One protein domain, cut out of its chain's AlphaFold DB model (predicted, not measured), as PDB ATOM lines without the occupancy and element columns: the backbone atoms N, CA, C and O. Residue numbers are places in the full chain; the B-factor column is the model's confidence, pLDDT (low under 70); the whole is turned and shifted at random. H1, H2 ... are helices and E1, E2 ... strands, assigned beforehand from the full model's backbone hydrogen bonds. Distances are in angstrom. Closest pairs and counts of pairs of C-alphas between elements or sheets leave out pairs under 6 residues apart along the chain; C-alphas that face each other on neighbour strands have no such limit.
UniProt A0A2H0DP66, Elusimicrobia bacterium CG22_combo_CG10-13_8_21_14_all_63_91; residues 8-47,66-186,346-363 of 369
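This is residues 8 to 47, 66 to 186 and 346 to 363 of the 369 residues of a protein of Elusimicrobia bacterium CG22_combo_CG10-13_8_21_14_all_63_91 (UniProt A0A2H0DP66). What is seen first? A strongly twisted sheet of six strands makes a wall, with H1 and H2 packed over one face toward its E1 end and H5 packed on its E8 end. The helical hairpin of H3 and H4 reaches away past the sheet, while a small two-stranded hairpin, E3 and E4, meets H2 at Ala 81. Which parts follow along the printed part? The 179 printed residues have six named helices and eight named strands, E1 E2 E3 E4 H1 E5 H2 E6 H3 H4 E7 H5 E8 H6, in the mixed class. The large sheet runs E1 E2 E5 E6 E7 E8, mixed. It is compact, with a radius of gyration of the C-alphas of 16.6 A and spans of 47 by 37 by 36 A.

How do the strands pair? E1, residues 19 to 21, and E2, residues 27 to 31, form an antiparallel hairpin (N 20 to O 28, 2.8 A), as do E3, residues 69 to 72, and E4, residues 75 to 81 (N 72 to O 78, 2.8 A). Parallel neighbours are E2 and E5, residues 99 to 102 (N 31 to O 101, 3.0 A); E5 and E6, residues 123 to 127 (N 102 to O 124, 2.8 A); E6 and E7, residues 159 to 162 (N 127 to O 161, 2.8 A); and E7 and E8, residues 179 to 181 (N 162 to O 180, 3.0 A). How do the helices stand? H1, residues 85 to 95, and H2, residues 107 to 118, are on the same face of the sheet at heights of 10.8 A and 9.2 A, and touch with C-alphas of Arg 85 and Ala 111 5.2 A apart, the same way at a steep tilt of 68 degrees, only just short of perpendicular. H3, residues 131 to 139, and H4, residues 143 to 154, form a hairpin, closest at the C-alphas of Pro 132 and Gly 146, 4.1 A, and H4 only grazes the sheet. H5, residues 165 to 172, is on the sheet at a height of 8.6 A, and H6, residues 346 to 350, is over none of its strands. Which backbones are complete? Every O i to N i+4 pair is within hydrogen-bond range in H2, H3, H4, H5 and H6, and 6 of 7 in H1.

Where do E1 and H6 lie? C-alpha 19, where E1 begins, is at (-21.738, -0.750, -58.301), and C-alpha 350, where H6 ends, is at (-19.988, 1.042, -40.971). Which elements are longest? H4 measures 16.6 A from first to last C-alpha, H2 16.3 A, H1 15.0 A and E4 13.9 A.

How far does it reach? The two C-alphas farthest apart, those of Ser 166 and Asp 363, are 50.3 A apart. Where is it cut or uncertain? Residues 48 to 65 and 187 to 345 are not printed, with gaps of 23.9 A and 13.9 A between C-alphas. Of the links printed whole, none is long. In this model pLDDT is under 70 at residues 8 to 47, 66 to 80, 355 and 357 to 363.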
ATOM      1  N   ARG A   8     -24.009  17.784 -63.916       31.39
ATOM      2  CA  ARG A   8     -22.749  18.007 -63.202       31.39
ATOM      3  C   ARG A   8     -22.894  19.137 -62.188       31.39
ATOM      4  O   ARG A   8     -23.200  20.258 -62.578       31.39
ATOM      5  N   PHE A   9     -22.615  18.860 -60.917       28.75
ATOM      6  CA  PHE A   9     -22.567  19.866 -59.849       28.75
ATOM      7  C   PHE A   9     -21.311  19.645 -59.007       28.75
ATOM      8  O   PHE A   9     -21.035  18.509 -58.628       28.75
ATOM      9  N   GLY A  10     -20.522  20.695 -58.756       28.67
ATOM     10  CA  GLY A  10     -19.323  20.603 -57.905       28.67
ATOM     11  C   GLY A  10     -18.301  19.542 -58.343       28.67
ATOM     12  O   GLY A  10     -17.686  18.908 -57.498       28.67
ATOM     13  N   GLY A  11     -18.162  19.292 -59.653       30.05
ATOM     14  CA  GLY A  11     -17.248  18.273 -60.196       30.05
ATOM     15  C   GLY A  11     -17.811  16.845 -60.270       30.05
ATOM     16  O   GLY A  11     -17.109  15.942 -60.713       30.05
ATOM     17  N   VAL A  12     -19.078  16.624 -59.906       36.53
ATOM     18  CA  VAL A  12     -19.673  15.283 -59.749       36.53
ATOM     19  C   VAL A  12     -20.712  15.017 -60.828       36.53
ATOM     20  O   VAL A  12     -21.497  15.905 -61.141       36.53
ATOM     21  N   ARG A  13     -20.773  13.787 -61.360       36.50
ATOM     22  CA  ARG A  13     -21.778  13.344 -62.342       36.50
ATOM     23  C   ARG A  13     -22.754  12.335 -61.726       36.50
ATOM     24  O   ARG A  13     -22.330  11.271 -61.289       36.50
ATOM     25  N   VAL A  14     -24.056  12.616 -61.785       35.09
ATOM     26  CA  VAL A  14     -25.111  11.665 -61.381       35.09
ATOM     27  C   VAL A  14     -25.271  10.578 -62.455       35.09
ATOM     28  O   VAL A  14     -25.598  10.892 -63.605       35.09
ATOM     29  N   VAL A  15     -25.038   9.309 -62.097       41.62
ATOM     30  CA  VAL A  15     -25.102   8.148 -63.010       41.62
ATOM     31  C   VAL A  15     -26.021   7.046 -62.478       41.62
ATOM     32  O   VAL A  15     -26.259   6.940 -61.280       41.62
ATOM     33  N   ARG A  16     -26.553   6.217 -63.383       45.28
ATOM     34  CA  ARG A  16     -27.441   5.089 -63.063       45.28
ATOM     35  C   ARG A  16     -26.636   3.782 -63.005       45.28
ATOM     36  O   ARG A  16     -26.775   2.945 -63.897       45.28
ATOM     37  N   GLU A  17     -25.785   3.635 -61.992       46.59
ATOM     38  CA  GLU A  17     -24.922   2.459 -61.782       46.59
ATOM     39  C   GLU A  17     -25.231   1.801 -60.429       46.59
ATOM     40  O   GLU A  17     -25.561   2.493 -59.475       46.59
ATOM     41  N   ALA A  18     -25.190   0.464 -60.366       46.94
ATOM     42  CA  ALA A  18     -25.482  -0.303 -59.145       46.94
ATOM     43  C   ALA A  18     -24.225  -0.591 -58.300       46.94
ATOM     44  O   ALA A  18     -24.332  -0.892 -57.114       46.94
ATOM     45  N   VAL A  19     -23.045  -0.525 -58.928       52.44
ATOM     46  CA  VAL A  19     -21.738  -0.750 -58.301       52.44
ATOM     47  C   VAL A  19     -21.063   0.603 -58.126       52.44
ATOM     48  O   VAL A  19     -20.893   1.338 -59.096       52.44
ATOM     49  N   HIS A  20     -20.670   0.910 -56.898       54.81
ATOM     50  CA  HIS A  20     -19.975   2.130 -56.516       54.81
ATOM     51  C   HIS A  20     -18.548   1.787 -56.095       54.81
ATOM     52  O   HIS A  20     -18.311   0.723 -55.527       54.81
ATOM     53  N   LYS A  21     -17.594   2.681 -56.350       50.41
ATOM     54  CA  LYS A  21     -16.222   2.547 -55.855       50.41
ATOM     55  C   LYS A  21     -15.990   3.594 -54.771       50.41
ATOM     56  O   LYS A  21     -16.287   4.765 -54.988       50.41
ATOM     57  N   THR A  22     -15.526   3.180 -53.598       50.41
ATOM     58  CA  THR A  22     -15.149   4.099 -52.512       50.41
ATOM     59  C   THR A  22     -13.798   4.757 -52.792       50.41
ATOM     60  O   THR A  22     -13.029   4.290 -53.635       50.41
ATOM     61  N   ALA A  23     -13.484   5.823 -52.049       41.44
ATOM     62  CA  ALA A  23     -12.218   6.557 -52.152       41.44
ATOM     63  C   ALA A  23     -10.971   5.665 -51.963       41.44
ATOM     64  O   ALA A  23      -9.943   5.883 -52.602       41.44
ATOM     65  N   ASP A  24     -11.081   4.625 -51.133       48.69
ATOM     66  CA  ASP A  24     -10.041   3.621 -50.877       48.69
ATOM     67  C   ASP A  24     -10.076   2.426 -51.852       48.69
ATOM     68  O   ASP A  24      -9.309   1.477 -51.719       48.69
ATOM     69  N   GLY A  25     -10.939   2.474 -52.868       52.97
ATOM     70  CA  GLY A  25     -10.963   1.526 -53.974       52.97
ATOM     71  C   GLY A  25     -11.864   0.302 -53.806       52.97
ATOM     72  O   GLY A  25     -11.947  -0.474 -54.762       52.97
ATOM     73  N   ARG A  26     -12.571   0.149 -52.675       56.12
ATOM     74  CA  ARG A  26     -13.537  -0.944 -52.450       56.12
ATOM     75  C   ARG A  26     -14.755  -0.819 -53.368       56.12
ATOM     76  O   ARG A  26     -15.249   0.276 -53.641       56.12
ATOM     77  N   ARG A  27     -15.262  -1.957 -53.839       58.03
ATOM     78  CA  ARG A  27     -16.477  -2.086 -54.653       58.03
ATOM     79  C   ARG A  27     -17.672  -2.316 -53.743       58.03
ATOM     80  O   ARG A  27     -17.785  -3.346 -53.084       58.03
ATOM     81  N   LEU A  28     -18.593  -1.370 -53.741       54.22
ATOM     82  CA  LEU A  28     -19.836  -1.433 -52.991       54.22
ATOM     83  C   LEU A  28     -20.991  -1.708 -53.935       54.22
ATOM     84  O   LEU A  28     -21.188  -0.973 -54.903       54.22
ATOM     85  N   LEU A  29     -21.794  -2.722 -53.627       61.19
ATOM     86  CA  LEU A  29     -23.107  -2.847 -54.243       61.19
ATOM     87  C   LEU A  29     -24.156  -2.294 -53.276       61.19
ATOM     88  O   LEU A  29     -24.355  -2.839 -52.187       61.19
ATOM     89  N   VAL A  30     -24.832  -1.224 -53.697       59.06
ATOM     90  CA  VAL A  30     -25.964  -0.655 -52.962       59.06
ATOM     91  C   VAL A  30     -27.247  -1.047 -53.680       59.06
ATOM     92  O   VAL A  30     -27.455  -0.718 -54.848       59.06
ATOM     93  N   ILE A  31     -28.101  -1.799 -52.989       56.91
ATOM     94  CA  ILE A  31     -29.355  -2.285 -53.566       56.91
ATOM     95  C   ILE A  31     -30.476  -1.332 -53.172       56.91
ATOM     96  O   ILE A  31     -30.920  -1.303 -52.024       56.91
ATOM     97  N   HIS A  32     -30.906  -0.579 -54.177       61.12
ATOM     98  CA  HIS A  32     -32.001   0.379 -54.156       61.12
ATOM     99  C   HIS A  32     -33.307  -0.256 -54.658       61.12
ATOM    100  O   HIS A  32     -33.278  -1.186 -55.474       61.12
ATOM    101  N   GLY A  33     -34.454   0.228 -54.178       45.47
ATOM    102  CA  GLY A  33     -35.775  -0.228 -54.626       45.47
ATOM    103  C   GLY A  33     -36.082   0.210 -56.063       45.47
ATOM    104  O   GLY A  33     -35.603   1.249 -56.526       45.47
ATOM    105  N   ASP A  34     -36.879  -0.560 -56.814       40.81
ATOM    106  CA  ASP A  34     -37.252  -0.181 -58.175       40.81
ATOM    107  C   ASP A  34     -38.305   0.945 -58.184       40.81
ATOM    108  O   ASP A  34     -39.392   0.853 -57.633       40.81
ATOM    109  N   GLN A  35     -37.933   2.082 -58.774       39.62
ATOM    110  CA  GLN A  35     -38.680   3.356 -58.822       39.62
ATOM    111  C   GLN A  35     -38.987   4.049 -57.484       39.62
ATOM    112  O   GLN A  35     -39.154   5.269 -57.488       39.62
ATOM    113  N   PHE A  36     -38.923   3.361 -56.345       33.31
ATOM    114  CA  PHE A  36     -38.767   4.008 -55.044       33.31
ATOM    115  C   PHE A  36     -37.287   4.089 -54.673       33.31
ATOM    116  O   PHE A  36     -36.821   3.433 -53.755       33.31
ATOM    117  N   ASP A  37     -36.562   4.904 -55.442       38.34
ATOM    118  CA  ASP A  37     -35.334   5.545 -54.979       38.34
ATOM    119  C   ASP A  37     -35.065   6.869 -55.714       38.34
ATOM    120  O   ASP A  37     -33.959   7.222 -56.113       38.34
ATOM    121  N   GLY A  38     -36.096   7.719 -55.719       30.95
ATOM    122  CA  GLY A  38     -35.870   9.152 -55.501       30.95
ATOM    123  C   GLY A  38     -35.231   9.450 -54.129       30.95
ATOM    124  O   GLY A  38     -35.090  10.607 -53.765       30.95
ATOM    125  N   VAL A  39     -34.826   8.437 -53.356       31.70
ATOM    126  CA  VAL A  39     -34.119   8.535 -52.074       31.70
ATOM    127  C   VAL A  39     -32.627   8.163 -52.224       31.70
ATOM    128  O   VAL A  39     -31.891   8.114 -51.250       31.70
ATOM    129  N   VAL A  40     -32.116   8.180 -53.466       30.91
ATOM    130  CA  VAL A  40     -30.813   8.803 -53.803       30.91
ATOM    131  C   VAL A  40     -31.021  10.169 -54.488       30.91
ATOM    132  O   VAL A  40     -30.151  10.670 -55.190       30.91
ATOM    133  N   ALA A  41     -32.152  10.857 -54.273       28.91
ATOM    134  CA  ALA A  41     -32.158  12.314 -54.469       28.91
ATOM    135  C   ALA A  41     -31.481  13.045 -53.294       28.91
ATOM    136  O   ALA A  41     -31.097  14.201 -53.450       28.91
ATOM    137  N   HIS A  42     -31.293  12.385 -52.138       29.02
ATOM    138  CA  HIS A  42     -30.798  13.040 -50.919       29.02
ATOM    139  C   HIS A  42     -29.839  12.214 -50.039       29.02
ATOM    140  O   HIS A  42     -29.645  12.565 -48.882       29.02
ATOM    141  N   ALA A  43     -29.173  11.191 -50.574       27.34
ATOM    142  CA  ALA A  43     -27.999  10.580 -49.940       27.34
ATOM    143  C   ALA A  43     -26.864  10.551 -50.968       27.34
ATOM    144  O   ALA A  43     -26.791   9.670 -51.818       27.34
ATOM    145  N   ARG A  44     -26.046  11.606 -50.969       29.70
ATOM    146  CA  ARG A  44     -24.960  11.791 -51.933       29.70
ATOM    147  C   ARG A  44     -23.828  10.830 -51.583       29.70
ATOM    148  O   ARG A  44     -23.218  10.964 -50.529       29.70
ATOM    149  N   ILE A  45     -23.532   9.887 -52.470       26.34
ATOM    150  CA  ILE A  45     -22.281   9.127 -52.433       26.34
ATOM    151  C   ILE A  45     -21.404   9.709 -53.541       26.34
ATOM    152  O   ILE A  45     -21.715   9.577 -54.726       26.34
ATOM    153  N   HIS A  46     -20.359  10.432 -53.141       32.28
ATOM    154  CA  HIS A  46     -19.359  11.001 -54.038       32.28
ATOM    155  C   HIS A  46     -18.158  10.060 -54.168       32.28
ATOM    156  O   HIS A  46     -17.634   9.572 -53.172       32.28
ATOM    157  N   ASP A  47     -17.735   9.859 -55.414       29.00
ATOM    158  CA  ASP A  47     -16.421   9.362 -55.819       29.00
ATOM    159  C   ASP A  47     -15.444  10.551 -55.809       29.00
ATOM    160  O   ASP A  47     -15.667  11.555 -56.494       29.00
ATOM    161  N   ARG A  66     -32.380  -3.675 -65.139       54.72
ATOM    162  CA  ARG A  66     -33.752  -3.845 -65.644       54.72
ATOM    163  C   ARG A  66     -34.315  -5.176 -65.165       54.72
ATOM    164  O   ARG A  66     -34.269  -6.146 -65.911       54.72
ATOM    165  N   VAL A  67     -34.801  -5.263 -63.931       59.41
ATOM    166  CA  VAL A  67     -35.610  -6.427 -63.522       59.41
ATOM    167  C   VAL A  67     -37.026  -6.258 -64.077       59.41
ATOM    168  O   VAL A  67     -37.492  -5.130 -64.231       59.41
ATOM    169  N   ALA A  68     -37.696  -7.362 -64.421       66.50
ATOM    170  CA  ALA A  68     -39.133  -7.319 -64.669       66.50
ATOM    171  C   ALA A  68     -39.830  -6.742 -63.429       66.50
ATOM    172  O   ALA A  68     -39.438  -7.063 -62.309       66.50
ATOM    173  N   SER A  69     -40.828  -5.882 -63.618       67.31
ATOM    174  CA  SER A  69     -41.498  -5.224 -62.498       67.31
ATOM    175  C   SER A  69     -42.978  -5.004 -62.765       67.31
ATOM    176  O   SER A  69     -43.377  -4.696 -63.893       67.31
ATOM    177  N   LEU A  70     -43.780  -5.123 -61.712       66.75
ATOM    178  CA  LEU A  70     -45.219  -4.862 -61.726       66.75
ATOM    179  C   LEU A  70     -45.534  -3.594 -60.926       66.75
ATOM    180  O   LEU A  70     -44.777  -3.259 -60.017       66.75
ATOM    181  N   PRO A  71     -46.615  -2.867 -61.251       64.06
ATOM    182  CA  PRO A  71     -47.092  -1.783 -60.400       64.06
ATOM    183  C   PRO A  71     -47.436  -2.314 -59.003       64.06
ATOM    184  O   PRO A  71     -48.056  -3.369 -58.865       64.06
ATOM    185  N   CYS A  72     -47.048  -1.581 -57.964       66.94
ATOM    186  CA  CYS A  72     -47.450  -1.876 -56.597       66.94
ATOM    187  C   CYS A  72     -48.978  -1.719 -56.473       66.94
ATOM    188  O   CYS A  72     -49.516  -0.685 -56.890       66.94
ATOM    189  N   PRO A  73     -49.702  -2.696 -55.900       64.75
ATOM    190  CA  PRO A  73     -51.133  -2.555 -55.649       64.75
ATOM    191  C   PRO A  73     -51.443  -1.284 -54.841       64.75
ATOM    192  O   PRO A  73     -50.880  -1.058 -53.773       64.75
ATOM    193  N   GLY A  74     -52.321  -0.422 -55.367       63.62
ATOM    194  CA  GLY A  74     -52.680   0.862 -54.745       63.62
ATOM    195  C   GLY A  74     -51.658   2.000 -54.911       63.62
ATOM    196  O   GLY A  74     -51.933   3.114 -54.465       63.62
ATOM    197  N   TYR A  75     -50.509   1.746 -55.553       61.72
ATOM    198  CA  TYR A  75     -49.484   2.734 -55.918       61.72
ATOM    199  C   TYR A  75     -48.796   2.339 -57.240       61.72
ATOM    200  O   TYR A  75     -47.642   1.907 -57.239       61.72
ATOM    201  N   PRO A  76     -49.469   2.478 -58.395       55.22
ATOM    202  CA  PRO A  76     -48.935   2.006 -59.674       55.22
ATOM    203  C   PRO A  76     -47.664   2.740 -60.135       55.22
ATOM    204  O   PRO A  76     -46.909   2.203 -60.946       55.22
ATOM    205  N   GLU A  77     -47.404   3.923 -59.569       55.31
ATOM    206  CA  GLU A  77     -46.157   4.690 -59.703       55.31
ATOM    207  C   GLU A  77     -44.934   3.917 -59.178       55.31
ATOM    208  O   GLU A  77     -43.813   4.120 -59.637       55.31
ATOM    209  N   ILE A  78     -45.137   3.067 -58.164       59.88
ATOM    210  CA  ILE A  78     -44.088   2.246 -57.565       59.88
ATOM    211  C   ILE A  78     -44.033   0.949 -58.347       59.88
ATOM    212  O   ILE A  78     -45.041   0.265 -58.521       59.88
ATOM    213  N   ARG A  79     -42.839   0.586 -58.793       59.41
ATOM    214  CA  ARG A  79     -42.607  -0.674 -59.485       59.41
ATOM    215  C   ARG A  79     -41.997  -1.645 -58.490       59.41
ATOM    216  O   ARG A  79     -41.160  -1.262 -57.694       59.41
ATOM    217  N   LEU A  80     -42.499  -2.868 -58.476       64.56
ATOM    218  CA  LEU A  80     -42.020  -3.934 -57.615       64.56
ATOM    219  C   LEU A  80     -41.355  -4.993 -58.475       64.56
ATOM    220  O   LEU A  80     -41.991  -5.548 -59.381       64.56
ATOM    221  N   ALA A  81     -40.098  -5.294 -58.170       72.06
ATOM    222  CA  ALA A  81     -39.347  -6.286 -58.914       72.06
ATOM    223  C   ALA A  81     -39.995  -7.671 -58.787       72.06
ATOM    224  O   ALA A  81     -40.269  -8.163 -57.691       72.06
ATOM    225  N   VAL A  82     -40.187  -8.330 -59.925       70.31
ATOM    226  CA  VAL A  82     -40.754  -9.676 -60.020       70.31
ATOM    227  C   VAL A  82     -39.623 -10.686 -60.111       70.31
ATOM    228  O   VAL A  82     -38.760 -10.585 -60.984       70.31
ATOM    229  N   ALA A  83     -39.638 -11.663 -59.200       75.69
ATOM    230  CA  ALA A  83     -38.657 -12.747 -59.119       75.69
ATOM    231  C   ALA A  83     -37.188 -12.284 -59.316       75.69
ATOM    232  O   ALA A  83     -36.460 -12.867 -60.128       75.69
ATOM    233  N   PRO A  84     -36.707 -11.250 -58.588       78.38
ATOM    234  CA  PRO A  84     -35.415 -10.627 -58.884       78.38
ATOM    235  C   PRO A  84     -34.205 -11.535 -58.638       78.38
ATOM    236  O   PRO A  84     -33.132 -11.264 -59.176       78.38
ATOM    237  N   ARG A  85     -34.363 -12.606 -57.850       80.50
ATOM    238  CA  ARG A  85     -33.271 -13.413 -57.289       80.50
ATOM    239  C   ARG A  85     -32.229 -13.860 -58.318       80.50
ATOM    240  O   ARG A  85     -31.092 -13.421 -58.224       80.50
ATOM    241  N   ARG A  86     -32.609 -14.644 -59.336       79.75
ATOM    242  CA  ARG A  86     -31.657 -15.202 -60.328       79.75
ATOM    243  C   ARG A  86     -30.873 -14.133 -61.087       79.75
ATOM    244  O   ARG A  86     -29.764 -14.367 -61.561       79.75
ATOM    245  N   ARG A  87     -31.492 -12.972 -61.313       74.81
ATOM    246  CA  ARG A  87     -30.839 -11.850 -61.994       74.81
ATOM    247  C   ARG A  87     -29.922 -11.098 -61.039       74.81
ATOM    248  O   ARG A  87     -28.848 -10.680 -61.452       74.81
ATOM    249  N   LEU A  88     -30.352 -10.935 -59.794       78.44
ATOM    250  CA  LEU A  88     -29.576 -10.291 -58.749       78.44
ATOM    251  C   LEU A  88     -28.334 -11.112 -58.380       78.44
ATOM    252  O   LEU A  88     -27.266 -10.527 -58.266       78.44
ATOM    253  N   GLU A  89     -28.442 -12.442 -58.297       81.31
ATOM    254  CA  GLU A  89     -27.307 -13.363 -58.110       81.31
ATOM    255  C   GLU A  89     -26.244 -13.148 -59.192       81.31
ATOM    256  O   GLU A  89     -25.120 -12.790 -58.867       81.31
ATOM    257  N   ARG A  90     -26.623 -13.206 -60.478       76.44
ATOM    258  CA  ARG A  90     -25.699 -12.945 -61.600       76.44
ATOM    259  C   ARG A  90     -25.008 -11.584 -61.527       76.44
ATOM    260  O   ARG A  90     -23.875 -11.442 -61.972       76.44
ATOM    261  N   ILE A  91     -25.698 -10.569 -61.014       74.12
ATOM    262  CA  ILE A  91     -25.138  -9.219 -60.885       74.12
ATOM    263  C   ILE A  91     -24.167  -9.146 -59.719       74.12
ATOM    264  O   ILE A  91     -23.100  -8.565 -59.877       74.12
ATOM    265  N   LEU A  92     -24.522  -9.734 -58.579       76.94
ATOM    266  CA  LEU A  92     -23.635  -9.843 -57.430       76.94
ATOM    267  C   LEU A  92     -22.370 -10.636 -57.790       76.94
ATOM    268  O   LEU A  92     -21.275 -10.190 -57.467       76.94
ATOM    269  N   ASP A  93     -22.510 -11.731 -58.536       80.69
ATOM    270  CA  ASP A  93     -21.393 -12.561 -58.999       80.69
ATOM    271  C   ASP A  93     -20.478 -11.809 -59.962       80.69
ATOM    272  O   ASP A  93     -19.269 -11.753 -59.749       80.69
ATOM    273  N   ALA A  94     -21.049 -11.143 -60.968       73.25
ATOM    274  CA  ALA A  94     -20.274 -10.332 -61.901       73.25
ATOM    275  C   ALA A  94     -19.612  -9.114 -61.229       73.25
ATOM    276  O   ALA A  94     -18.529  -8.694 -61.635       73.25
ATOM    277  N   ALA A  95     -20.266  -8.515 -60.229       72.62
ATOM    278  CA  ALA A  95     -19.741  -7.359 -59.510       72.62
ATOM    279  C   ALA A  95     -18.653  -7.746 -58.502       72.62
ATOM    280  O   ALA A  95     -17.722  -6.959 -58.309       72.62
ATOM    281  N   SER A  96     -18.774  -8.928 -57.882       78.56
ATOM    282  CA  SER A  96     -17.926  -9.417 -56.789       78.56
ATOM    283  C   SER A  96     -17.701  -8.315 -55.732       78.56
ATOM    284  O   SER A  96     -16.586  -7.825 -55.577       78.56
ATOM    285  N   PRO A  97     -18.763  -7.808 -55.076       78.75
ATOM    286  CA  PRO A  97     -18.643  -6.656 -54.184       78.75
ATOM    287  C   PRO A  97     -17.832  -6.981 -52.927       78.75
ATOM    288  O   PRO A  97     -17.925  -8.074 -52.382       78.75
ATOM    289  N   ASP A  98     -17.099  -6.000 -52.413       76.12
ATOM    290  CA  ASP A  98     -16.375  -6.136 -51.147       76.12
ATOM    291  C   ASP A  98     -17.316  -5.974 -49.944       76.12
ATOM    292  O   ASP A  98     -17.026  -6.472 -48.862       76.12
ATOM    293  N   ALA A  99     -18.452  -5.290 -50.118       83.00
ATOM    294  CA  ALA A  99     -19.522  -5.201 -49.125       83.00
ATOM    295  C   ALA A  99     -20.899  -5.030 -49.786       83.00
ATOM    296  O   ALA A  99     -21.029  -4.427 -50.858       83.00
ATOM    297  N   VAL A 100     -21.941  -5.518 -49.105       84.88
ATOM    298  CA  VAL A 100     -23.341  -5.406 -49.540       84.88
ATOM    299  C   VAL A 100     -24.128  -4.524 -48.572       84.88
ATOM    300  O   VAL A 100     -24.162  -4.784 -47.366       84.88
ATOM    301  N   HIS A 101     -24.797  -3.502 -49.112       87.38
ATOM    302  CA  HIS A 101     -25.723  -2.651 -48.364       87.38
ATOM    303  C   HIS A 101     -27.136  -2.735 -48.949       87.38
ATOM    304  O   HIS A 101     -27.349  -2.492 -50.141       87.38
ATOM    305  N   LEU A 102     -28.112  -3.063 -48.102       88.69
ATOM    306  CA  LEU A 102     -29.522  -3.150 -48.471       88.69
ATOM    307  C   LEU A 102     -30.248  -1.876 -48.025       88.69
ATOM    308  O   LEU A 102     -30.570  -1.711 -46.846       88.69
ATOM    309  N   ALA A 103     -30.523  -0.991 -48.981       81.88
ATOM    310  CA  ALA A 103     -31.223   0.273 -48.758       81.88
ATOM    311  C   ALA A 103     -32.733   0.168 -49.046       81.88
ATOM    312  O   ALA A 103     -33.401   1.171 -49.257       81.88
ATOM    313  N   THR A 104     -33.286  -1.043 -49.101       81.94
ATOM    314  CA  THR A 104     -34.714  -1.266 -49.341       81.94
ATOM    315  C   THR A 104     -35.171  -2.567 -48.697       81.94
ATOM    316  O   THR A 104     -34.440  -3.559 -48.697       81.94
ATOM    317  N   GLU A 105     -36.395  -2.580 -48.181       85.69
ATOM    318  CA  GLU A 105     -37.051  -3.745 -47.577       85.69
ATOM    319  C   GLU A 105     -38.044  -4.425 -48.541       85.69
ATOM    320  O   GLU A 105     -38.714  -5.394 -48.182       85.69
ATOM    321  N   GLY A 106     -38.138  -3.926 -49.781       82.62
ATOM    322  CA  GLY A 106     -38.993  -4.468 -50.839       82.62
ATOM    323  C   GLY A 106     -38.460  -5.762 -51.483       82.62
ATOM    324  O   GLY A 106     -37.473  -6.338 -51.022       82.62
ATOM    325  N   PRO A 107     -39.066  -6.230 -52.594       79.88
ATOM    326  CA  PRO A 107     -38.710  -7.503 -53.237       79.88
ATOM    327  C   PRO A 107     -37.223  -7.659 -53.592       79.88
ATOM    328  O   PRO A 107     -36.670  -8.751 -53.454       79.88
ATOM    329  N   LEU A 108     -36.558  -6.575 -54.011       80.12
ATOM    330  CA  LEU A 108     -35.112  -6.571 -54.266       80.12
ATOM    331  C   LEU A 108     -34.304  -6.778 -52.985       80.12
ATOM    332  O   LEU A 108     -33.416  -7.627 -52.963       80.12
ATOM    333  N   GLY A 109     -34.644  -6.056 -51.919       86.94
ATOM    334  CA  GLY A 109     -34.016  -6.200 -50.609       86.94
ATOM    335  C   GLY A 109     -34.215  -7.590 -50.017       86.94
ATOM    336  O   GLY A 109     -33.269  -8.187 -49.513       86.94
ATOM    337  N   LEU A 110     -35.418  -8.156 -50.150       89.44
ATOM    338  CA  LEU A 110     -35.728  -9.520 -49.715       89.44
ATOM    339  C   LEU A 110     -34.904 -10.566 -50.468       89.44
ATOM    340  O   LEU A 110     -34.344 -11.471 -49.846       89.44
ATOM    341  N   ALA A 111     -34.795 -10.434 -51.792       87.06
ATOM    342  CA  ALA A 111     -33.966 -11.329 -52.587       87.06
ATOM    343  C   ALA A 111     -32.482 -11.184 -52.237       87.06
ATOM    344  O   ALA A 111     -31.817 -12.192 -52.026       87.06
ATOM    345  N   ALA A 112     -31.980  -9.956 -52.101       87.38
ATOM    346  CA  ALA A 112     -30.602  -9.683 -51.711       87.38
ATOM    347  C   ALA A 112     -30.258 -10.270 -50.340       87.38
ATOM    348  O   ALA A 112     -29.271 -10.991 -50.201       87.38
ATOM    349  N   ARG A 113     -31.123 -10.022 -49.349       93.69
ATOM    350  CA  ARG A 113     -31.039 -10.592 -48.004       93.69
ATOM    351  C   ARG A 113     -30.967 -12.109 -48.074       93.69
ATOM    352  O   ARG A 113     -30.121 -12.708 -47.420       93.69
ATOM    353  N   ARG A 114     -31.833 -12.739 -48.873       93.94
ATOM    354  CA  ARG A 114     -31.835 -14.198 -49.022       93.94
ATOM    355  C   ARG A 114     -30.537 -14.715 -49.642       93.94
ATOM    356  O   ARG A 114     -29.995 -15.682 -49.128       93.94
ATOM    357  N   ILE A 115     -30.030 -14.063 -50.689       90.12
ATOM    358  CA  ILE A 115     -28.769 -14.441 -51.346       90.12
ATOM    359  C   ILE A 115     -27.594 -14.326 -50.369       90.12
ATOM    360  O   ILE A 115     -26.784 -15.243 -50.293       90.12
ATOM    361  N   CYS A 116     -27.512 -13.235 -49.602       91.44
ATOM    362  CA  CYS A 116     -26.437 -13.043 -48.627       91.44
ATOM    363  C   CYS A 116     -26.478 -14.116 -47.531       91.44
ATOM    364  O   CYS A 116     -25.446 -14.695 -47.208       91.44
ATOM    365  N   LEU A 117     -27.673 -14.436 -47.019       93.00
ATOM    366  CA  LEU A 117     -27.863 -15.500 -46.030       93.00
ATOM    367  C   LEU A 117     -27.494 -16.884 -46.575       93.00
ATOM    368  O   LEU A 117     -26.774 -17.616 -45.906       93.00
ATOM    369  N   ASP A 118     -27.941 -17.224 -47.787       92.25
ATOM    370  CA  ASP A 118     -27.639 -18.514 -48.425       92.25
ATOM    371  C   ASP A 118     -26.130 -18.690 -48.690       92.25
ATOM    372  O   ASP A 118     -25.647 -19.816 -48.769       92.25
ATOM    373  N   ARG A 119     -25.379 -17.587 -48.808       88.44
ATOM    374  CA  ARG A 119     -23.935 -17.575 -49.092       88.44
ATOM    375  C   ARG A 119     -23.055 -17.262 -47.879       88.44
ATOM    376  O   ARG A 119     -21.842 -17.167 -48.028       88.44
ATOM    377  N   GLY A 120     -23.640 -17.051 -46.699       88.88
ATOM    378  CA  GLY A 120     -22.893 -16.658 -45.498       88.88
ATOM    379  C   GLY A 120     -22.184 -15.298 -45.609       88.88
ATOM    380  O   GLY A 120     -21.211 -15.047 -44.896       88.88
ATOM    381  N   VAL A 121     -22.645 -14.417 -46.502       88.81
ATOM    382  CA  VAL A 121     -22.067 -13.083 -46.708       88.81
ATOM    383  C   VAL A 121     -22.706 -12.087 -45.743       88.81
ATOM    384  O   VAL A 121     -23.930 -11.987 -45.647       88.81
ATOM    385  N   ALA A 122     -21.868 -11.326 -45.038       91.00
ATOM    386  CA  ALA A 122     -22.307 -10.239 -44.172       91.00
ATOM    387  C   ALA A 122     -22.870  -9.069 -44.993       91.00
ATOM    388  O   ALA A 122     -22.385  -8.757 -46.080       91.00
ATOM    389  N   PHE A 123     -23.885  -8.395 -44.459       90.56
ATOM    390  CA  PHE A 123     -24.483  -7.229 -45.100       90.56
ATOM    391  C   PHE A 123     -24.984  -6.233 -44.062       90.56
ATOM    392  O   PHE A 123     -25.273  -6.576 -42.912       90.56
ATOM    393  N   THR A 124     -25.116  -4.984 -44.488       91.88
ATOM    394  CA  THR A 124     -25.718  -3.913 -43.692       91.88
ATOM    395  C   THR A 124     -27.066  -3.509 -44.279       91.88
ATOM    396  O   THR A 124     -27.360  -3.762 -45.447       91.88
ATOM    397  N   THR A 125     -27.915  -2.897 -43.460       93.50
ATOM    398  CA  THR A 125     -29.244  -2.406 -43.867       93.50
ATOM    399  C   THR A 125     -29.444  -0.973 -43.379       93.50
ATOM    400  O   THR A 125     -28.705  -0.544 -42.495       93.50
ATOM    401  N   ALA A 126     -30.421  -0.232 -43.904       88.81
ATOM    402  CA  ALA A 126     -30.761   1.103 -43.396       88.81
ATOM    403  C   ALA A 126     -32.268   1.279 -43.165       88.81
ATOM    404  O   ALA A 126     -33.046   1.141 -44.102       88.81
ATOM    405  N   PHE A 127     -32.665   1.683 -41.957       87.31
ATOM    406  CA  PHE A 127     -34.037   2.061 -41.622       87.31
ATOM    407  C   PHE A 127     -34.215   3.573 -41.820       87.31
ATOM    408  O   PHE A 127     -33.835   4.387 -40.977       87.31
ATOM    409  N   HIS A 128     -34.800   3.967 -42.949       76.81
ATOM    410  CA  HIS A 128     -35.050   5.379 -43.284       76.81
ATOM    411  C   HIS A 128     -36.489   5.636 -43.747       76.81
ATOM    412  O   HIS A 128     -36.991   6.756 -43.624       76.81
ATOM    413  N   THR A 129     -37.177   4.600 -44.229       70.38
ATOM    414  CA  THR A 129     -38.598   4.658 -44.565       70.38
ATOM    415  C   THR A 129     -39.408   4.177 -43.368       70.38
ATOM    416  O   THR A 129     -39.254   3.047 -42.915       70.38
ATOM    417  N   ARG A 130     -40.337   5.007 -42.877       75.56
ATOM    418  CA  ARG A 130     -41.317   4.613 -41.847       75.56
ATOM    419  C   ARG A 130     -42.406   3.699 -42.429       75.56
ATOM    420  O   ARG A 130     -43.598   3.984 -42.334       75.56
ATOM    421  N   PHE A 131     -41.991   2.610 -43.077       78.31
ATOM    422  CA  PHE A 131     -42.854   1.638 -43.743       78.31
ATOM    423  C   PHE A 131     -44.005   1.134 -42.850       78.31
ATOM    424  O   PHE A 131     -45.137   1.113 -43.339       78.31
ATOM    425  N   PRO A 132     -43.799   0.841 -41.545       80.62
ATOM    426  CA  PRO A 132     -44.896   0.448 -40.657       80.62
ATOM    427  C   PRO A 132     -46.050   1.462 -40.604       80.62
ATOM    428  O   PRO A 132     -47.217   1.075 -40.674       80.62
ATOM    429  N   ASP A 133     -45.739   2.761 -40.552       76.56
ATOM    430  CA  ASP A 133     -46.747   3.827 -40.509       76.56
ATOM    431  C   ASP A 133     -47.510   3.946 -41.834       76.56
ATOM    432  O   ASP A 133     -48.710   4.235 -41.850       76.56
ATOM    433  N   TYR A 134     -46.832   3.709 -42.962       72.25
ATOM    434  CA  TYR A 134     -47.483   3.662 -44.272       72.25
ATOM    435  C   TYR A 134     -48.452   2.487 -44.385       72.25
ATOM    436  O   TYR A 134     -49.575   2.693 -44.846       72.25
ATOM    437  N   VAL A 135     -48.054   1.294 -43.932       76.56
ATOM    438  CA  VAL A 135     -48.921   0.107 -43.931       76.56
ATOM    439  C   VAL A 135     -50.167   0.367 -43.091       76.56
ATOM    440  O   VAL A 135     -51.270   0.251 -43.621       76.56
ATOM    441  N   LYS A 136     -50.016   0.824 -41.839       80.56
ATOM    442  CA  LYS A 136     -51.158   1.132 -40.958       80.56
ATOM    443  C   LYS A 136     -52.153   2.091 -41.609       80.56
ATOM    444  O   LYS A 136     -53.347   1.812 -41.633       80.56
ATOM    445  N   ARG A 137     -51.674   3.203 -42.180       77.12
ATOM    446  CA  ARG A 137     -52.543   4.196 -42.840       77.12
ATOM    447  C   ARG A 137     -53.302   3.648 -44.050       77.12
ATOM    448  O   ARG A 137     -54.286   4.255 -44.451       77.12
ATOM    449  N   ARG A 138     -52.824   2.568 -44.672       75.31
ATOM    450  CA  ARG A 138     -53.369   2.051 -45.937       75.31
ATOM    451  C   ARG A 138     -54.225   0.816 -45.780       75.31
ATOM    452  O   ARG A 138     -55.208   0.679 -46.495       75.31
ATOM    453  N   THR A 139     -53.844  -0.074 -44.880       80.38
ATOM    454  CA  THR A 139     -54.533  -1.349 -44.684       80.38
ATOM    455  C   THR A 139     -55.338  -1.375 -43.393       80.38
ATOM    456  O   THR A 139     -56.087  -2.318 -43.172       80.38
ATOM    457  N   GLY A 140     -55.165  -0.379 -42.514       83.75
ATOM    458  CA  GLY A 140     -55.738  -0.381 -41.168       83.75
ATOM    459  C   GLY A 140     -55.066  -1.374 -40.216       83.75
ATOM    460  O   GLY A 140     -55.449  -1.450 -39.050       83.75
ATOM    461  N   LEU A 141     -54.058  -2.125 -40.676       86.81
ATOM    462  CA  LEU A 141     -53.351  -3.087 -39.837       86.81
ATOM    463  C   LEU A 141     -52.630  -2.383 -38.672       86.81
ATOM    464  O   LEU A 141     -52.117  -1.272 -38.853       86.81
ATOM    465  N   PRO A 142     -52.516  -3.034 -37.499       91.06
ATOM    466  CA  PRO A 142     -51.715  -2.516 -36.393       91.06
ATOM    467  C   PRO A 142     -50.274  -2.224 -36.833       91.06
ATOM    468  O   PRO A 142     -49.662  -3.015 -37.558       91.06
ATOM    469  N   VAL A 143     -49.714  -1.092 -36.390       89.81
ATOM    470  CA  VAL A 143     -48.364  -0.647 -36.797       89.81
ATOM    471  C   VAL A 143     -47.288  -1.650 -36.363       89.81
ATOM    472  O   VAL A 143     -46.264  -1.830 -37.024       89.81
ATOM    473  N   GLU A 144     -47.568  -2.381 -35.290       91.69
ATOM    474  CA  GLU A 144     -46.771  -3.446 -34.698       91.69
ATOM    475  C   GLU A 144     -46.521  -4.589 -35.686       91.69
ATOM    476  O   GLU A 144     -45.450  -5.194 -35.664       91.69
ATOM    477  N   VAL A 145     -47.462  -4.865 -36.599       90.19
ATOM    478  CA  VAL A 145     -47.271  -5.861 -37.668       90.19
ATOM    479  C   VAL A 145     -46.152  -5.417 -38.607       90.19
ATOM    480  O   VAL A 145     -45.266  -6.211 -38.932       90.19
ATOM    481  N   GLY A 146     -46.156  -4.138 -38.989       90.25
ATOM    482  CA  GLY A 146     -45.097  -3.540 -39.792       90.25
ATOM    483  C   GLY A 146     -43.755  -3.578 -39.065       90.25
ATOM    484  O   GLY A 146     -42.768  -4.043 -39.626       90.25
ATOM    485  N   PHE A 147     -43.714  -3.173 -37.793       92.75
ATOM    486  CA  PHE A 147     -42.479  -3.230 -37.002       92.75
ATOM    487  C   PHE A 147     -41.954  -4.656 -36.813       92.75
ATOM    488  O   PHE A 147     -40.744  -4.865 -36.864       92.75
ATOM    489  N   ARG A 148     -42.831  -5.656 -36.661       93.56
ATOM    490  CA  ARG A 148     -42.437  -7.069 -36.588       93.56
ATOM    491  C   ARG A 148     -41.773  -7.538 -37.883       93.56
ATOM    492  O   ARG A 148     -40.741  -8.204 -37.816       93.56
ATOM    493  N   PHE A 149     -42.334  -7.175 -39.039       93.75
ATOM    494  CA  PHE A 149     -41.719  -7.453 -40.340       93.75
ATOM    495  C   PHE A 149     -40.350  -6.779 -40.468       93.75
ATOM    496  O   PHE A 149     -39.367  -7.448 -40.781       93.75
ATOM    497  N   MET A 150     -40.270  -5.483 -40.158       94.19
ATOM    498  CA  MET A 150     -39.019  -4.727 -40.233       94.19
ATOM    499  C   MET A 150     -37.955  -5.346 -39.319       94.19
ATOM    500  O   MET A 150     -36.846  -5.630 -39.762       94.19
ATOM    501  N   ARG A 151     -38.298  -5.670 -38.068       95.38
ATOM    502  CA  ARG A 151     -37.367  -6.317 -37.136       95.38
ATOM    503  C   ARG A 151     -36.857  -7.654 -37.676       95.38
ATOM    504  O   ARG A 151     -35.660  -7.907 -37.630       95.38
ATOM    505  N   TRP A 152     -37.729  -8.490 -38.245       96.00
ATOM    506  CA  TRP A 152     -37.315  -9.739 -38.902       96.00
ATOM    507  C   TRP A 152     -36.380  -9.499 -40.098       96.00
ATOM    508  O   TRP A 152     -35.390 -10.223 -40.268       96.00
ATOM    509  N   PHE A 153     -36.677  -8.492 -40.921       95.69
ATOM    510  CA  PHE A 153     -35.871  -8.151 -42.088       95.69
ATOM    511  C   PHE A 153     -34.456  -7.731 -41.676       95.69
ATOM    512  O   PHE A 153     -33.484  -8.285 -42.193       95.69
ATOM    513  N   HIS A 154     -34.354  -6.824 -40.702       96.31
ATOM    514  CA  HIS A 154     -33.098  -6.221 -40.261       96.31
ATOM    515  C   HIS A 154     -32.269  -7.108 -39.319       96.31
ATOM    516  O   HIS A 154     -31.050  -6.990 -39.329       96.31
ATOM    517  N   ARG A 155     -32.884  -8.023 -38.552       96.19
ATOM    518  CA  ARG A 155     -32.205  -8.886 -37.556       96.19
ATOM    519  C   ARG A 155     -30.883  -9.533 -38.017       96.19
ATOM    520  O   ARG A 155     -29.935  -9.486 -37.246       96.19
ATOM    521  N   PRO A 156     -30.775 -10.157 -39.206       95.56
ATOM    522  CA  PRO A 156     -29.514 -10.766 -39.647       95.56
ATOM    523  C   PRO A 156     -28.447  -9.776 -40.136       95.56
ATOM    524  O   PRO A 156     -27.344 -10.208 -40.462       95.56
ATOM    525  N   ALA A 157     -28.764  -8.486 -40.263       94.81
ATOM    526  CA  ALA A 157     -27.793  -7.503 -40.713       94.81
ATOM    527  C   ALA A 157     -26.707  -7.311 -39.649       94.81
ATOM    528  O   ALA A 157     -26.998  -7.186 -38.459       94.81
ATOM    529  N   SER A 158     -25.455  -7.210 -40.090       94.81
ATOM    530  CA  SER A 158     -24.327  -6.935 -39.196       94.81
ATOM    531  C   SER A 158     -24.463  -5.567 -38.529       94.81
ATOM    532  O   SER A 158     -24.047  -5.390 -37.389       94.81
ATOM    533  N   ARG A 159     -25.051  -4.595 -39.243       95.44
ATOM    534  CA  ARG A 159     -25.403  -3.261 -38.739       95.44
ATOM    535  C   ARG A 159     -26.696  -2.765 -39.396       95.44
ATOM    536  O   ARG A 159     -26.917  -2.986 -40.593       95.44
ATOM    537  N   VAL A 160     -27.523  -2.074 -38.615       95.69
ATOM    538  CA  VAL A 160     -28.766  -1.416 -39.045       95.69
ATOM    539  C   VAL A 160     -28.575   0.092 -38.922       95.69
ATOM    540  O   VAL A 160     -28.462   0.633 -37.826       95.69
ATOM    541  N   LEU A 161     -28.491   0.777 -40.055       92.81
ATOM    542  CA  LEU A 161     -28.218   2.206 -40.103       92.81
ATOM    543  C   LEU A 161     -29.507   3.003 -39.898       92.81
ATOM    544  O   LEU A 161     -30.492   2.770 -40.596       92.81
ATOM    545  N   ALA A 162     -29.498   3.957 -38.974       90.94
ATOM    546  CA  ALA A 162     -30.620   4.853 -38.717       90.94
ATOM    547  C   ALA A 162     -30.154   6.313 -38.729       90.94
ATOM    548  O   ALA A 162     -29.029   6.629 -38.341       90.94
ATOM    549  N   ALA A 163     -31.028   7.204 -39.203       84.31
ATOM    550  CA  ALA A 163     -30.647   8.572 -39.546       84.31
ATOM    551  C   ALA A 163     -30.469   9.511 -38.346       84.31
ATOM    552  O   ALA A 163     -29.812  10.542 -38.489       84.31
ATOM    553  N   THR A 164     -31.083   9.202 -37.201       86.00
ATOM    554  CA  THR A 164     -31.111  10.114 -36.056       86.00
ATOM    555  C   THR A 164     -31.060   9.399 -34.704       86.00
ATOM    556  O   THR A 164     -31.498   8.247 -34.617       86.00
ATOM    557  N   PRO A 165     -30.564  10.066 -33.641       88.00
ATOM    558  CA  PRO A 165     -30.564   9.510 -32.288       88.00
ATOM    559  C   PRO A 165     -31.966   9.148 -31.784       88.00
ATOM    560  O   PRO A 165     -32.148   8.060 -31.241       88.00
ATOM    561  N   SER A 166     -32.976   9.995 -32.025       88.25
ATOM    562  CA  SER A 166     -34.351   9.695 -31.597       88.25
ATOM    563  C   SER A 166     -34.913   8.450 -32.286       88.25
ATOM    564  O   SER A 166     -35.600   7.651 -31.650       88.25
ATOM    565  N   LEU A 167     -34.599   8.242 -33.573       87.38
ATOM    566  CA  LEU A 167     -35.004   7.032 -34.291       87.38
ATOM    567  C   LEU A 167     -34.274   5.790 -33.765       87.38
ATOM    568  O   LEU A 167     -34.890   4.735 -33.665       87.38
ATOM    569  N   ILE A 168     -32.991   5.902 -33.410       92.56
ATOM    570  CA  ILE A 168     -32.258   4.800 -32.771       92.56
ATOM    571  C   ILE A 168     -32.953   4.403 -31.471       92.56
ATOM    572  O   ILE A 168     -33.343   3.247 -31.349       92.56
ATOM    573  N   ALA A 169     -33.211   5.357 -30.574       92.38
ATOM    574  CA  ALA A 169     -33.891   5.084 -29.308       92.38
ATOM    575  C   ALA A 169     -35.296   4.478 -29.517       92.38
ATOM    576  O   ALA A 169     -35.697   3.546 -28.817       92.38
ATOM    577  N   GLU A 170     -36.044   4.956 -30.522       91.81
ATOM    578  CA  GLU A 170     -37.352   4.399 -30.893       91.81
ATOM    579  C   GLU A 170     -37.256   2.922 -31.317       91.81
ATOM    580  O   GLU A 170     -38.110   2.108 -30.939       91.81
ATOM    581  N   LEU A 171     -36.250   2.592 -32.133       94.56
ATOM    582  CA  LEU A 171     -36.016   1.249 -32.661       94.56
ATOM    583  C   LEU A 171     -35.457   0.310 -31.581       94.56
ATOM    584  O   LEU A 171     -35.914  -0.831 -31.490       94.56
ATOM    585  N   GLU A 172     -34.557   0.785 -30.720       95.94
ATOM    586  CA  GLU A 172     -34.066   0.052 -29.542       95.94
ATOM    587  C   GLU A 172     -35.226  -0.329 -28.622       95.94
ATOM    588  O   GLU A 172     -35.404  -1.506 -28.303       95.94
ATOM    589  N   GLY A 173     -36.113   0.623 -28.307       95.75
ATOM    590  CA  GLY A 173     -37.330   0.368 -27.528       95.75
ATOM    591  C   GLY A 173     -38.303  -0.626 -28.183       95.75
ATOM    592  O   GLY A 173     -39.201  -1.148 -27.527       95.75
ATOM    593  N   ARG A 174     -38.127  -0.925 -29.478       94.94
ATOM    594  CA  ARG A 174     -38.894  -1.931 -30.240       94.94
ATOM    595  C   ARG A 174     -38.126  -3.241 -30.455       94.94
ATOM    596  O   ARG A 174     -38.613  -4.124 -31.175       94.94
ATOM    597  N   GLY A 175     -36.958  -3.390 -29.834       95.94
ATOM    598  CA  GLY A 175     -36.128  -4.594 -29.889       95.94
ATOM    599  C   GLY A 175     -35.357  -4.758 -31.198       95.94
ATOM    600  O   GLY A 175     -35.132  -5.886 -31.632       95.94
ATOM    601  N   PHE A 176     -35.022  -3.664 -31.881       97.06
ATOM    602  CA  PHE A 176     -34.017  -3.703 -32.942       97.06
ATOM    603  C   PHE A 176     -32.621  -3.737 -32.317       97.06
ATOM    604  O   PHE A 176     -32.362  -3.090 -31.307       97.06
ATOM    605  N   GLU A 177     -31.720  -4.478 -32.950       94.88
ATOM    606  CA  GLU A 177     -30.345  -4.685 -32.496       94.88
ATOM    607  C   GLU A 177     -29.364  -4.168 -33.560       94.88
ATOM    608  O   GLU A 177     -29.752  -3.878 -34.695       94.88
ATOM    609  N   ASN A 178     -28.079  -4.063 -33.205       94.00
ATOM    610  CA  ASN A 178     -26.999  -3.639 -34.109       94.00
ATOM    611  C   ASN A 178     -27.225  -2.266 -34.769       94.00
ATOM    612  O   ASN A 178     -26.737  -2.009 -35.873       94.00
ATOM    613  N   LEU A 179     -27.958  -1.376 -34.097       96.38
ATOM    614  CA  LEU A 179     -28.254  -0.038 -34.591       96.38
ATOM    615  C   LEU A 179     -26.999   0.835 -34.595       96.38
ATOM    616  O   LEU A 179     -26.193   0.815 -33.660       96.38
ATOM    617  N   LYS A 180     -26.823   1.603 -35.671       95.06
ATOM    618  CA  LYS A 180     -25.721   2.555 -35.823       95.06
ATOM    619  C   LYS A 180     -26.218   3.850 -36.437       95.06
ATOM    620  O   LYS A 180     -27.002   3.843 -37.386       95.06
ATOM    621  N   LEU A 181     -25.727   4.963 -35.899       90.31
ATOM    622  CA  LEU A 181     -26.049   6.285 -36.409       90.31
ATOM    623  C   LEU A 181     -25.346   6.514 -37.745       90.31
ATOM    624  O   LEU A 181     -24.120   6.525 -37.826       90.31
ATOM    625  N   TRP A 182     -26.147   6.747 -38.775       87.56
ATOM    626  CA  TRP A 182     -25.697   7.217 -40.075       87.56
ATOM    627  C   TRP A 182     -26.525   8.443 -40.446       87.56
ATOM    628  O   TRP A 182     -27.602   8.343 -41.035       87.56
ATOM    629  N   SER A 183     -26.049   9.606 -40.002       80.88
ATOM    630  CA  SER A 183     -26.747  10.877 -40.168       80.88
ATOM    631  C   SER A 183     -26.831  11.304 -41.631       80.88
ATOM    632  O   SER A 183     -26.090  10.837 -42.496       80.88
ATOM    633  N   ARG A 184     -27.723  12.254 -41.911       80.88
ATOM    634  CA  ARG A 184     -27.772  12.914 -43.220       80.88
ATOM    635  C   ARG A 184     -26.615  13.906 -43.360       80.88
ATOM    636  O   ARG A 184     -26.109  14.407 -42.357       80.88
ATOM    637  N   GLY A 185     -26.211  14.164 -44.602       83.50
ATOM    638  CA  GLY A 185     -25.107  15.063 -44.925       83.50
ATOM    639  C   GLY A 185     -25.550  16.450 -45.390       83.50
ATOM    640  O   GLY A 185     -26.639  16.611 -45.947       83.50
ATOM    641  N   VAL A 186     -24.670  17.438 -45.223       85.38
ATOM    642  CA  VAL A 186     -24.812  18.798 -45.760       85.38
ATOM    643  C   VAL A 186     -23.721  19.119 -46.779       85.38
ATOM    644  O   VAL A 186     -22.580  18.655 -46.694       85.38
ATOM    645  N   ARG A 346     -18.034   7.783 -42.603       80.62
ATOM    646  CA  ARG A 346     -18.783   7.033 -41.581       80.62
ATOM    647  C   ARG A 346     -19.560   5.877 -42.197       80.62
ATOM    648  O   ARG A 346     -19.519   4.775 -41.662       80.62
ATOM    649  N   PHE A 347     -20.238   6.099 -43.324       82.94
ATOM    650  CA  PHE A 347     -20.931   5.030 -44.041       82.94
ATOM    651  C   PHE A 347     -19.973   3.894 -44.400       82.94
ATOM    652  O   PHE A 347     -20.220   2.757 -44.015       82.94
ATOM    653  N   ALA A 348     -18.853   4.201 -45.062       78.19
ATOM    654  CA  ALA A 348     -17.861   3.211 -45.480       78.19
ATOM    655  C   ALA A 348     -17.223   2.455 -44.299       78.19
ATOM    656  O   ALA A 348     -16.938   1.261 -44.426       78.19
ATOM    657  N   ALA A 349     -17.031   3.120 -43.157       83.31
ATOM    658  CA  ALA A 349     -16.549   2.508 -41.917       83.31
ATOM    659  C   ALA A 349     -17.597   1.605 -41.241       83.31
ATOM    660  O   ALA A 349     -17.246   0.667 -40.531       83.31
ATOM    661  N   LEU A 350     -18.888   1.873 -41.462       85.94
ATOM    662  CA  LEU A 350     -19.988   1.042 -40.971       85.94
ATOM    663  C   LEU A 350     -20.275  -0.156 -41.884       85.94
ATOM    664  O   LEU A 350     -20.970  -1.084 -41.470       85.94
ATOM    665  N   LEU A 351     -19.761  -0.187 -43.110       83.00
ATOM    666  CA  LEU A 351     -19.869  -1.381 -43.944       83.00
ATOM    667  C   LEU A 351     -19.025  -2.515 -43.364       83.00
ATOM    668  O   LEU A 351     -18.000  -2.288 -42.732       83.00
ATOM    669  N   GLU A 352     -19.482  -3.748 -43.566       76.88
ATOM    670  CA  GLU A 352     -18.769  -4.950 -43.142       76.88
ATOM    671  C   GLU A 352     -18.131  -5.589 -44.379       76.88
ATOM    672  O   GLU A 352     -18.811  -6.339 -45.085       76.88
ATOM    673  N   PRO A 353     -16.874  -5.249 -44.714       71.62
ATOM    674  CA  PRO A 353     -16.235  -5.802 -45.890       71.62
ATOM    675  C   PRO A 353     -15.924  -7.285 -45.681       71.62
ATOM    676  O   PRO A 353     -15.240  -7.657 -44.726       71.62
ATOM    677  N   ARG A 354     -16.413  -8.137 -46.582       70.25
ATOM    678  CA  ARG A 354     -16.052  -9.555 -46.660       70.25
ATOM    679  C   ARG A 354     -15.951  -9.975 -48.124       70.25
ATOM    680  O   ARG A 354     -16.790  -9.543 -48.913       70.25
ATOM    681  N   PRO A 355     -14.979 -10.831 -48.491       65.31
ATOM    682  CA  PRO A 355     -14.843 -11.294 -49.865       65.31
ATOM    683  C   PRO A 355     -16.153 -11.908 -50.360       65.31
ATOM    684  O   PRO A 355     -16.679 -12.839 -49.744       65.31
ATOM    685  N   TRP A 356     -16.681 -11.401 -51.476       73.00
ATOM    686  CA  TRP A 356     -17.791 -12.058 -52.154       73.00
ATOM    687  C   TRP A 356     -17.301 -13.365 -52.767       73.00
ATOM    688  O   TRP A 356     -16.586 -13.359 -53.770       73.00
ATOM    689  N   TYR A 357     -17.706 -14.485 -52.175       66.69
ATOM    690  CA  TYR A 357     -17.475 -15.789 -52.773       66.69
ATOM    691  C   TYR A 357     -18.554 -16.056 -53.826       66.69
ATOM    692  O   TYR A 357     -19.705 -16.380 -53.512       66.69
ATOM    693  N   ALA A 358     -18.189 -15.870 -55.094       61.56
ATOM    694  CA  ALA A 358     -18.976 -16.397 -56.196       61.56
ATOM    695  C   ALA A 358     -18.707 -17.911 -56.276       61.56
ATOM    696  O   ALA A 358     -17.538 -18.300 -56.337       61.56
ATOM    697  N   PRO A 359     -19.736 -18.778 -56.256       59.88
ATOM    698  CA  PRO A 359     -19.524 -20.171 -56.618       59.88
ATOM    699  C   PRO A 359     -18.954 -20.229 -58.048       59.88
ATOM    700  O   PRO A 359     -19.298 -19.364 -58.862       59.88
ATOM    701  N   PRO A 360     -18.078 -21.200 -58.360       52.41
ATOM    702  CA  PRO A 360     -17.561 -21.358 -59.713       52.41
ATOM    703  C   PRO A 360     -18.728 -21.488 -60.695       52.41
ATOM    704  O   PRO A 360     -19.691 -22.208 -60.429       52.41
ATOM    705  N   ASP A 361     -18.651 -20.746 -61.798       51.50
ATOM    706  CA  ASP A 361     -19.666 -20.757 -62.846       51.50
ATOM    707  C   ASP A 361     -19.712 -22.158 -63.486       51.50
ATOM    708  O   ASP A 361     -18.713 -22.577 -64.083       51.50
ATOM    709  N   PRO A 362     -20.824 -22.910 -63.362       47.41
ATOM    710  CA  PRO A 362     -20.928 -24.228 -63.976       47.41
ATOM    711  C   PRO A 362     -20.806 -24.167 -65.509       47.41
ATOM    712  O   PRO A 362     -20.314 -25.125 -66.103       47.41
ATOM    713  N   ASP A 363     -21.148 -23.037 -66.144       50.56
ATOM    714  CA  ASP A 363     -21.014 -22.859 -67.598       50.56
ATOM    715  C   ASP A 363     -19.564 -22.545 -68.021       50.56
ATOM    716  O   ASP A 363     -19.167 -22.835 -69.150       50.56
TER     717      ASP A 363